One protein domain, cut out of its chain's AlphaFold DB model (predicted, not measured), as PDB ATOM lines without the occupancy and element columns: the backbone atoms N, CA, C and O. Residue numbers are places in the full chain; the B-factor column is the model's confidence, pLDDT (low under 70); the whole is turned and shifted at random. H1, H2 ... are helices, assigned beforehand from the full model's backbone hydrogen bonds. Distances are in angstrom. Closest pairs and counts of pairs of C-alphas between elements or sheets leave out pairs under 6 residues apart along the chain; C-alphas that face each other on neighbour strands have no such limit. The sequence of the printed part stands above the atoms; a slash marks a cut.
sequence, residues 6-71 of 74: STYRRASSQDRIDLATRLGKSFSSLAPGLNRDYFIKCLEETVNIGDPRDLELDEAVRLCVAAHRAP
ATOM      1  N   SER A   6     205.455 261.076 250.746       72.44
ATOM      2  CA  SER A   6     205.973 262.100 251.658       72.44
ATOM      3  C   SER A   6     206.462 261.569 253.001       72.44
ATOM      4  O   SER A   6     207.425 262.118 253.540       72.44
ATOM      5  N   THR A   7     205.818 260.540 253.553       75.94
ATOM      6  CA  THR A   7     206.257 259.892 254.791       75.94
ATOM      7  C   THR A   7     207.592 259.216 254.550       75.94
ATOM      8  O   THR A   7     208.528 259.493 255.285       75.94
ATOM      9  N   TYR A   8     207.732 258.456 253.459       75.06
ATOM     10  CA  TYR A   8     209.012 257.879 253.041       75.06
ATOM     11  C   TYR A   8     210.099 258.958 252.894       75.06
ATOM     12  O   TYR A   8     211.192 258.831 253.444       75.06
ATOM     13  N   ARG A   9     209.795 260.091 252.246       73.69
ATOM     14  CA  ARG A   9     210.760 261.198 252.102       73.69
ATOM     15  C   ARG A   9     211.123 261.866 253.431       73.69
ATOM     16  O   ARG A   9     212.241 262.344 253.582       73.69
ATOM     17  N   ARG A  10     210.205 261.949 254.387       76.88
ATOM     18  CA  ARG A  10     210.468 262.554 255.707       76.88
ATOM     19  C   ARG A  10     211.028 261.560 256.722       76.88
ATOM     20  O   ARG A  10     211.569 261.989 257.734       76.88
ATOM     21  N   ALA A  11     210.893 260.269 256.453       77.62
ATOM     22  CA  ALA A  11     211.367 259.192 257.295       77.62
ATOM     23  C   ALA A  11     212.900 259.144 257.325       77.62
ATOM     24  O   ALA A  11     213.573 259.464 256.339       77.62
ATOM     25  N   SER A  12     213.440 258.719 258.468       80.62
ATOM     26  CA  SER A  12     214.868 258.451 258.637       80.62
ATOM     27  C   SER A  12     215.332 257.338 257.697       80.62
ATOM     28  O   SER A  12     214.541 256.503 257.261       80.62
ATOM     29  N   SER A  13     216.636 257.279 257.417       78.62
ATOM     30  CA  SER A  13     217.225 256.270 256.524       78.62
ATOM     31  C   SER A  13     216.831 254.837 256.906       78.62
ATOM     32  O   SER A  13     216.543 254.026 256.032       78.62
ATOM     33  N   GLN A  14     216.751 254.545 258.209       80.75
ATOM     34  CA  GLN A  14     216.327 253.247 258.738       80.75
ATOM     35  C   GLN A  14     214.864 252.924 258.380       80.75
ATOM     36  O   GLN A  14     214.581 251.859 257.835       80.75
ATOM     37  N   ASP A  15     213.946 253.856 258.636       81.31
ATOM     38  CA  ASP A  15     212.518 253.720 258.333       81.31
ATOM     39  C   ASP A  15     212.258 253.606 256.829       81.31
ATOM     40  O   ASP A  15     211.419 252.813 256.409       81.31
ATOM     41  N   ARG A  16     213.017 254.332 255.995       78.69
ATOM     42  CA  ARG A  16     212.965 254.178 254.532       78.69
ATOM     43  C   ARG A  16     213.339 252.766 254.101       78.69
ATOM     44  O   ARG A  16     212.673 252.198 253.239       78.69
ATOM     45  N   ILE A  17     214.386 252.190 254.689       79.00
ATOM     46  CA  ILE A  17     214.816 250.824 254.372       79.00
ATOM     47  C   ILE A  17     213.760 249.807 254.824       79.00
ATOM     48  O   ILE A  17     213.472 248.871 254.074       79.00
ATOM     49  N   ASP A  18     213.159 249.987 256.003       81.50
ATOM     50  CA  ASP A  18     212.099 249.101 256.503       81.50
ATOM     51  C   ASP A  18     210.840 249.174 255.626       81.50
ATOM     52  O   ASP A  18     210.349 248.140 255.164       81.50
ATOM     53  N   LEU A  19     210.394 250.393 255.287       76.88
ATOM     54  CA  LEU A  19     209.309 250.642 254.337       76.88
ATOM     55  C   LEU A  19     209.606 249.970 253.001       76.88
ATOM     56  O   LEU A  19     208.850 249.095 252.592       76.88
ATOM     57  N   ALA A  20     210.733 250.287 252.362       75.31
ATOM     58  CA  ALA A  20     211.115 249.698 251.081       75.31
ATOM     59  C   ALA A  20     211.222 248.165 251.136       75.31
ATOM     60  O   ALA A  20     210.904 247.490 250.160       75.31
ATOM     61  N   THR A  21     211.627 247.591 252.271       78.00
ATOM     62  CA  THR A  21     211.711 246.134 252.453       78.00
ATOM     63  C   THR A  21     210.327 245.490 252.587       78.00
ATOM     64  O   THR A  21     210.065 244.465 251.952       78.00
ATOM     65  N   ARG A  22     209.419 246.072 253.380       78.31
ATOM     66  CA  ARG A  22     208.029 245.589 253.532       78.31
ATOM     67  C   ARG A  22     207.251 245.682 252.227       78.31
ATOM     68  O   ARG A  22     206.539 244.757 251.834       78.31
ATOM     69  N   LEU A  23     207.439 246.801 251.553       73.81
ATOM     70  CA  LEU A  23     206.921 247.088 250.235       73.81
ATOM     71  C   LEU A  23     207.488 246.093 249.214       73.81
ATOM     72  O   LEU A  23     206.719 245.377 248.585       73.81
ATOM     73  N   GLY A  24     208.813 245.913 249.163       69.56
ATOM     74  CA  GLY A  24     209.492 244.930 248.312       69.56
ATOM     75  C   GLY A  24     208.942 243.507 248.443       69.56
ATOM     76  O   GLY A  24     208.735 242.833 247.436       69.56
ATOM     77  N   LYS A  25     208.621 243.060 249.665       72.31
ATOM     78  CA  LYS A  25     207.936 241.771 249.878       72.31
ATOM     79  C   LYS A  25     206.538 241.738 249.259       72.31
ATOM     80  O   LYS A  25     206.177 240.746 248.635       72.31
ATOM     81  N   SER A  26     205.773 242.816 249.411       70.44
ATOM     82  CA  SER A  26     204.437 242.940 248.816       70.44
ATOM     83  C   SER A  26     204.505 242.979 247.282       70.44
ATOM     84  O   SER A  26     203.648 242.410 246.613       70.44
ATOM     85  N   PHE A  27     205.560 243.561 246.704       69.69
ATOM     86  CA  PHE A  27     205.735 243.654 245.249       69.69
ATOM     87  C   PHE A  27     206.305 242.415 244.607       69.69
ATOM     88  O   PHE A  27     205.953 242.142 243.469       69.69
ATOM     89  N   SER A  28     207.131 241.640 245.310       65.94
ATOM     90  CA  SER A  28     207.555 240.329 244.813       65.94
ATOM     91  C   SER A  28     206.338 239.442 244.505       65.94
ATOM     92  O   SER A  28     206.370 238.658 243.561       65.94
ATOM     93  N   SER A  29     205.223 239.652 245.220       67.81
ATOM     94  CA  SER A  29     203.933 239.022 244.918       67.81
ATOM     95  C   SER A  29     203.213 239.597 243.688       67.81
ATOM     96  O   SER A  29     202.377 238.904 243.116       67.81
ATOM     97  N   LEU A  30     203.484 240.845 243.290       65.62
ATOM     98  CA  LEU A  30     202.874 241.509 242.126       65.62
ATOM     99  C   LEU A  30     203.712 241.349 240.848       65.62
ATOM    100  O   LEU A  30     203.167 241.262 239.750       65.62
ATOM    101  N   ALA A  31     205.035 241.310 240.985       65.12
ATOM    102  CA  ALA A  31     205.985 241.165 239.899       65.12
ATOM    103  C   ALA A  31     207.227 240.399 240.398       65.12
ATOM    104  O   ALA A  31     208.122 240.995 241.004       65.12
ATOM    105  N   PRO A  32     207.323 239.087 240.122       66.12
ATOM    106  CA  PRO A  32     208.389 238.226 240.645       66.12
ATOM    107  C   PRO A  32     209.809 238.508 240.099       66.12
ATOM    108  O   PRO A  32     210.721 237.734 240.368       66.12
ATOM    109  N   GLY A  33     210.026 239.609 239.370       67.31
ATOM    110  CA  GLY A  33     211.344 240.075 238.902       67.31
ATOM    111  C   GLY A  33     211.807 241.405 239.510       67.31
ATOM    112  O   GLY A  33     212.940 241.829 239.285       67.31
ATOM    113  N   LEU A  34     210.954 242.070 240.295       67.69
ATOM    114  CA  LEU A  34     211.266 243.360 240.902       67.69
ATOM    115  C   LEU A  34     212.054 243.171 242.200       67.69
ATOM    116  O   LEU A  34     211.521 242.764 243.232       67.69
ATOM    117  N   ASN A  35     213.345 243.493 242.144       71.69
ATOM    118  CA  ASN A  35     214.224 243.468 243.308       71.69
ATOM    119  C   ASN A  35     214.044 244.714 244.185       71.69
ATOM    120  O   ASN A  35     213.752 245.807 243.696       71.69
ATOM    121  N   ARG A  36     214.306 244.560 245.491       72.06
ATOM    122  CA  ARG A  36     214.275 245.656 246.479       72.06
ATOM    123  C   ARG A  36     215.082 246.874 246.023       72.06
ATOM    124  O   ARG A  36     214.626 247.996 246.196       72.06
ATOM    125  N   ASP A  37     216.254 246.644 245.437       77.25
ATOM    126  CA  ASP A  37     217.146 247.701 244.948       77.25
ATOM    127  C   ASP A  37     216.511 248.548 243.844       77.25
ATOM    128  O   ASP A  37     216.530 249.775 243.914       77.25
ATOM    129  N   TYR A  38     215.867 247.902 242.865       77.75
ATOM    130  CA  TYR A  38     215.120 248.609 241.824       77.75
ATOM    131  C   TYR A  38     214.007 249.453 242.443       77.75
ATOM    132  O   TYR A  38     213.764 250.584 242.032       77.75
ATOM    133  N   PHE A  39     213.358 248.912 243.471       75.62
ATOM    134  CA  PHE A  39     212.266 249.586 244.145       75.62
ATOM    135  C   PHE A  39     212.700 250.847 244.886       75.62
ATOM    136  O   PHE A  39     212.053 251.883 244.767       75.62
ATOM    137  N   ILE A  40     213.803 250.764 245.630       78.69
ATOM    138  CA  ILE A  40     214.393 251.919 246.309       78.69
ATOM    139  C   ILE A  40     214.750 252.977 245.271       78.69
ATOM    140  O   ILE A  40     214.315 254.116 245.400       78.69
ATOM    141  N   LYS A  41     215.442 252.577 244.201       80.00
ATOM    142  CA  LYS A  41     215.856 253.493 243.141       80.00
ATOM    143  C   LYS A  41     214.664 254.184 242.476       80.00
ATOM    144  O   LYS A  41     214.665 255.398 242.336       80.00
ATOM    145  N   CYS A  42     213.618 253.437 242.138       80.25
ATOM    146  CA  CYS A  42     212.426 254.010 241.528       80.25
ATOM    147  C   CYS A  42     211.642 254.913 242.493       80.25
ATOM    148  O   CYS A  42     211.156 255.968 242.085       80.25
ATOM    149  N   LEU A  43     211.544 254.554 243.778       77.38
ATOM    150  CA  LEU A  43     210.960 255.441 244.784       77.38
ATOM    151  C   LEU A  43     211.756 256.742 244.878       77.38
ATOM    152  O   LEU A  43     211.143 257.804 244.879       77.38
ATOM    153  N   GLU A  44     213.089 256.661 244.910       78.62
ATOM    154  CA  GLU A  44     213.988 257.818 244.911       78.62
ATOM    155  C   GLU A  44     213.853 258.678 243.652       78.62
ATOM    156  O   GLU A  44     213.843 259.900 243.760       78.62
ATOM    157  N   GLU A  45     213.666 258.090 242.473       77.81
ATOM    158  CA  GLU A  45     213.361 258.865 241.266       77.81
ATOM    159  C   GLU A  45     211.968 259.500 241.351       77.81
ATOM    160  O   GLU A  45     211.808 260.686 241.076       77.81
ATOM    161  N   THR A  46     210.967 258.771 241.846       72.81
ATOM    162  CA  THR A  46     209.584 259.255 241.967       72.81
ATOM    163  C   THR A  46     209.461 260.412 242.965       72.81
ATOM    164  O   THR A  46     208.750 261.379 242.689       72.81
ATOM    165  N   VAL A  47     210.179 260.385 244.100       71.12
ATOM    166  CA  VAL A  47     210.237 261.551 245.011       71.12
ATOM    167  C   VAL A  47     210.990 262.742 244.420       71.12
ATOM    168  O   VAL A  47     210.836 263.850 244.940       71.12
ATOM    169  N   ASN A  48     211.805 262.529 243.385       67.81
ATOM    170  CA  ASN A  48     212.607 263.568 242.745       67.81
ATOM    171  C   ASN A  48     211.911 264.184 241.511       67.81
ATOM    172  O   ASN A  48     212.195 265.327 241.167       67.81
ATOM    173  N   ILE A  49     210.978 263.463 240.874       64.94
ATOM    174  CA  ILE A  49     210.248 263.889 239.662       64.94
ATOM    175  C   ILE A  49     209.134 264.924 239.953       64.94
ATOM    176  O   ILE A  49     208.729 265.654 239.050       64.94
ATOM    177  N   GLY A  50     208.650 265.065 241.193       56.09
ATOM    178  CA  GLY A  50     207.596 266.040 241.509       56.09
ATOM    179  C   GLY A  50     207.295 266.196 242.998       56.09
ATOM    180  O   GLY A  50     207.921 265.555 243.835       56.09
ATOM    181  N   ASP A  51     206.336 267.070 243.331       58.25
ATOM    182  CA  ASP A  51     205.939 267.372 244.711       58.25
ATOM    183  C   ASP A  51     205.260 266.138 245.346       58.25
ATOM    184  O   ASP A  51     204.098 265.841 245.063       58.25
ATOM    185  N   PRO A  52     205.946 265.378 246.222       58.06
ATOM    186  CA  PRO A  52     205.473 264.072 246.683       58.06
ATOM    187  C   PRO A  52     204.381 264.196 247.755       58.06
ATOM    188  O   PRO A  52     204.060 263.220 248.438       58.06
ATOM    189  N   ARG A  53     203.858 265.412 247.974       57.75
ATOM    190  CA  ARG A  53     202.899 265.753 249.035       57.75
ATOM    191  C   ARG A  53     201.583 265.004 248.915       57.75
ATOM    192  O   ARG A  53     200.949 264.771 249.949       57.75
ATOM    193  N   ASP A  54     201.236 264.571 247.708       65.62
ATOM    194  CA  ASP A  54     199.988 263.853 247.469       65.62
ATOM    195  C   ASP A  54     200.126 262.488 246.800       65.62
ATOM    196  O   ASP A  54     199.134 261.780 246.683       65.62
ATOM    197  N   LEU A  55     201.343 262.056 246.451       73.62
ATOM    198  CA  LEU A  55     201.515 260.727 245.878       73.62
ATOM    199  C   LEU A  55     201.417 259.660 246.978       73.62
ATOM    200  O   LEU A  55     202.210 259.640 247.931       73.62
ATOM    201  N   GLU A  56     200.431 258.777 246.853       79.44
ATOM    202  CA  GLU A  56     200.320 257.595 247.702       79.44
ATOM    203  C   GLU A  56     201.469 256.630 247.399       79.44
ATOM    204  O   GLU A  56     201.928 256.505 246.262       79.44
ATOM    205  N   LEU A  57     201.949 255.932 248.429       74.75
ATOM    206  CA  LEU A  57     203.038 254.977 248.262       74.75
ATOM    207  C   LEU A  57     202.626 253.847 247.305       74.75
ATOM    208  O   LEU A  57     203.436 253.448 246.484       74.75
ATOM    209  N   ASP A  58     201.364 253.401 247.342       75.06
ATOM    210  CA  ASP A  58     200.807 252.418 246.389       75.06
ATOM    211  C   ASP A  58     200.815 252.928 244.937       75.06
ATOM    212  O   ASP A  58     201.077 252.171 244.005       75.06
ATOM    213  N   GLU A  59     200.591 254.225 244.728       79.06
ATOM    214  CA  GLU A  59     200.599 254.819 243.390       79.06
ATOM    215  C   GLU A  59     202.026 254.937 242.841       79.06
ATOM    216  O   GLU A  59     202.300 254.511 241.717       79.06
ATOM    217  N   ALA A  60     202.968 255.412 243.666       77.31
ATOM    218  CA  ALA A  60     204.397 255.416 243.341       77.31
ATOM    219  C   ALA A  60     204.879 254.011 242.956       77.31
ATOM    220  O   ALA A  60     205.641 253.815 242.014       77.31
ATOM    221  N   VAL A  61     204.367 253.009 243.663       75.31
ATOM    222  CA  VAL A  61     204.669 251.609 243.407       75.31
ATOM    223  C   VAL A  61     204.148 251.146 242.059       75.31
ATOM    224  O   VAL A  61     204.882 250.502 241.312       75.31
ATOM    225  N   ARG A  62     202.888 251.448 241.739       77.62
ATOM    226  CA  ARG A  62     202.300 251.099 240.441       77.62
ATOM    227  C   ARG A  62     203.068 251.746 239.302       77.62
ATOM    228  O   ARG A  62     203.294 251.078 238.299       77.62
ATOM    229  N   LEU A  63     203.518 252.988 239.481       78.50
ATOM    230  CA  LEU A  63     204.398 253.668 238.534       78.50
ATOM    231  C   LEU A  63     205.721 252.916 238.372       78.50
ATOM    232  O   LEU A  63     206.118 252.657 237.243       78.50
ATOM    233  N   CYS A  64     206.348 252.468 239.462       77.44
ATOM    234  CA  CYS A  64     207.565 251.655 239.398       77.44
ATOM    235  C   CYS A  64     207.363 250.312 238.692       77.44
ATOM    236  O   CYS A  64     208.209 249.888 237.909       77.44
ATOM    237  N   VAL A  65     206.242 249.632 238.937       76.81
ATOM    238  CA  VAL A  65     205.914 248.367 238.265       76.81
ATOM    239  C   VAL A  65     205.609 248.596 236.784       76.81
ATOM    240  O   VAL A  65     206.051 247.816 235.943       76.81
ATOM    241  N   ALA A  66     204.891 249.669 236.447       78.19
ATOM    242  CA  ALA A  66     204.613 250.057 235.067       78.19
ATOM    243  C   ALA A  66     205.907 250.420 234.323       78.19
ATOM    244  O   ALA A  66     206.150 249.898 233.237       78.19
ATOM    245  N   ALA A  67     206.778 251.213 234.949       74.94
ATOM    246  CA  ALA A  67     208.100 251.572 234.443       74.94
ATOM    247  C   ALA A  67     209.077 250.390 234.391       74.94
ATOM    248  O   ALA A  67     210.063 250.490 233.674       74.94
ATOM    249  N   HIS A  68     208.816 249.289 235.113       73.44
ATOM    250  CA  HIS A  68     209.549 248.018 235.020       73.44
ATOM    251  C   HIS A  68     208.970 247.041 233.987       73.44
ATOM    252  O   HIS A  68     209.684 246.163 233.511       73.44
ATOM    253  N   ARG A  69     207.691 247.172 233.619       64.75
ATOM    254  CA  ARG A  69     207.101 246.440 232.486       64.75
ATOM    255  C   ARG A  69     207.407 247.092 231.139       64.75
ATOM    256  O   ARG A  69     207.565 246.377 230.162       64.75
ATOM    257  N   ALA A  70     207.513 248.419 231.105       58.81
ATOM    258  CA  ALA A  70     207.902 249.190 229.926       58.81
ATOM    259  C   ALA A  70     209.374 249.063 229.443       58.81
ATOM    260  O   ALA A  70     209.579 249.145 228.240       58.81
ATOM    261  N   PRO A  71     210.417 248.823 230.270       51.84
ATOM    262  CA  PRO A  71     211.819 248.838 229.861       51.84
ATOM    263  C   PRO A  71     212.249 247.504 229.218       51.84
ATOM    264  O   PRO A  71     213.410 247.116 229.303       51.84
TER     265      PRO A  71
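AT A GLANCE: This is residues 6 to 71 of the 74 residues of an uncharacterized protein of Methylobacterium sp. WL9 (UniProt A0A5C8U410). Three longer helices, tilted steeply to one another, make the body: H3 crosses H4 and, with its early residues 36 to 40, packs on H2, while H2 and H4 come near each other without direct contact. The short H1 packs on H2 near residues 15 to 19. The 66 printed residues hold four named helices, in the order H1, H2, H3, H4, and no named strand, and the class is all helix. The whole is compact, with a radius of gyration of the C-alphas of 11.1 A and spans of 29 by 23 by 15 A.

HOW THE PARTS SIT: H2, residues 13 to 28, touches H3, residues 36 to 49, with residues 20 to 24 alone. Their closest C-alphas, of Gly 24 and Arg 36, are 5.2 A apart, and they run opposite ways at a steep tilt of 66 degrees. H3 also touches H4, residues 57 to 69, which touches H3 with residues 60 to 64 alone; the closest C-alphas, of Cys 42 and Cys 64, are 5.8 A apart, and the tilt of 70.2 degrees is only just about perpendicular. H2 and H4 are near each other, with 8 pairs of C-alphas within 10 A. H1, residues 6 to 10, touches H2, the closest C-alphas being those of Tyr 8 and Arg 16 at 5.6 A. H1 is close to H3 but not clearly touching, and only just apart from H4, at 8.2 A. In H1, H2, H3 and H4 every O i to N i+4 pair is within hydrogen-bond range.

IN THESE COORDINATES: H2 is 22.0 A long from C-alpha 13 at (217.225, 256.270, 256.524) to C-alpha 28. H3 is 19.9 A long, H4 18.4 A and H1 6.1 A. H1 begins at C-alpha 6, (205.973, 262.100, 251.658), and H4 ends at C-alpha 69, (207.101, 246.440, 232.486).

THE WHOLE: The two C-alphas farthest apart, of Ser 12 and Ala 70, are 31.0 A apart. The printed part has no cut. The link H1 to H2 is tight, and the links H2 to H3 and H3 to H4 are short. The mean pLDDT of the printed part is 72.9; residue 24 and residues 27 to 34, 48 to 54 and 69 to 71 are under 70.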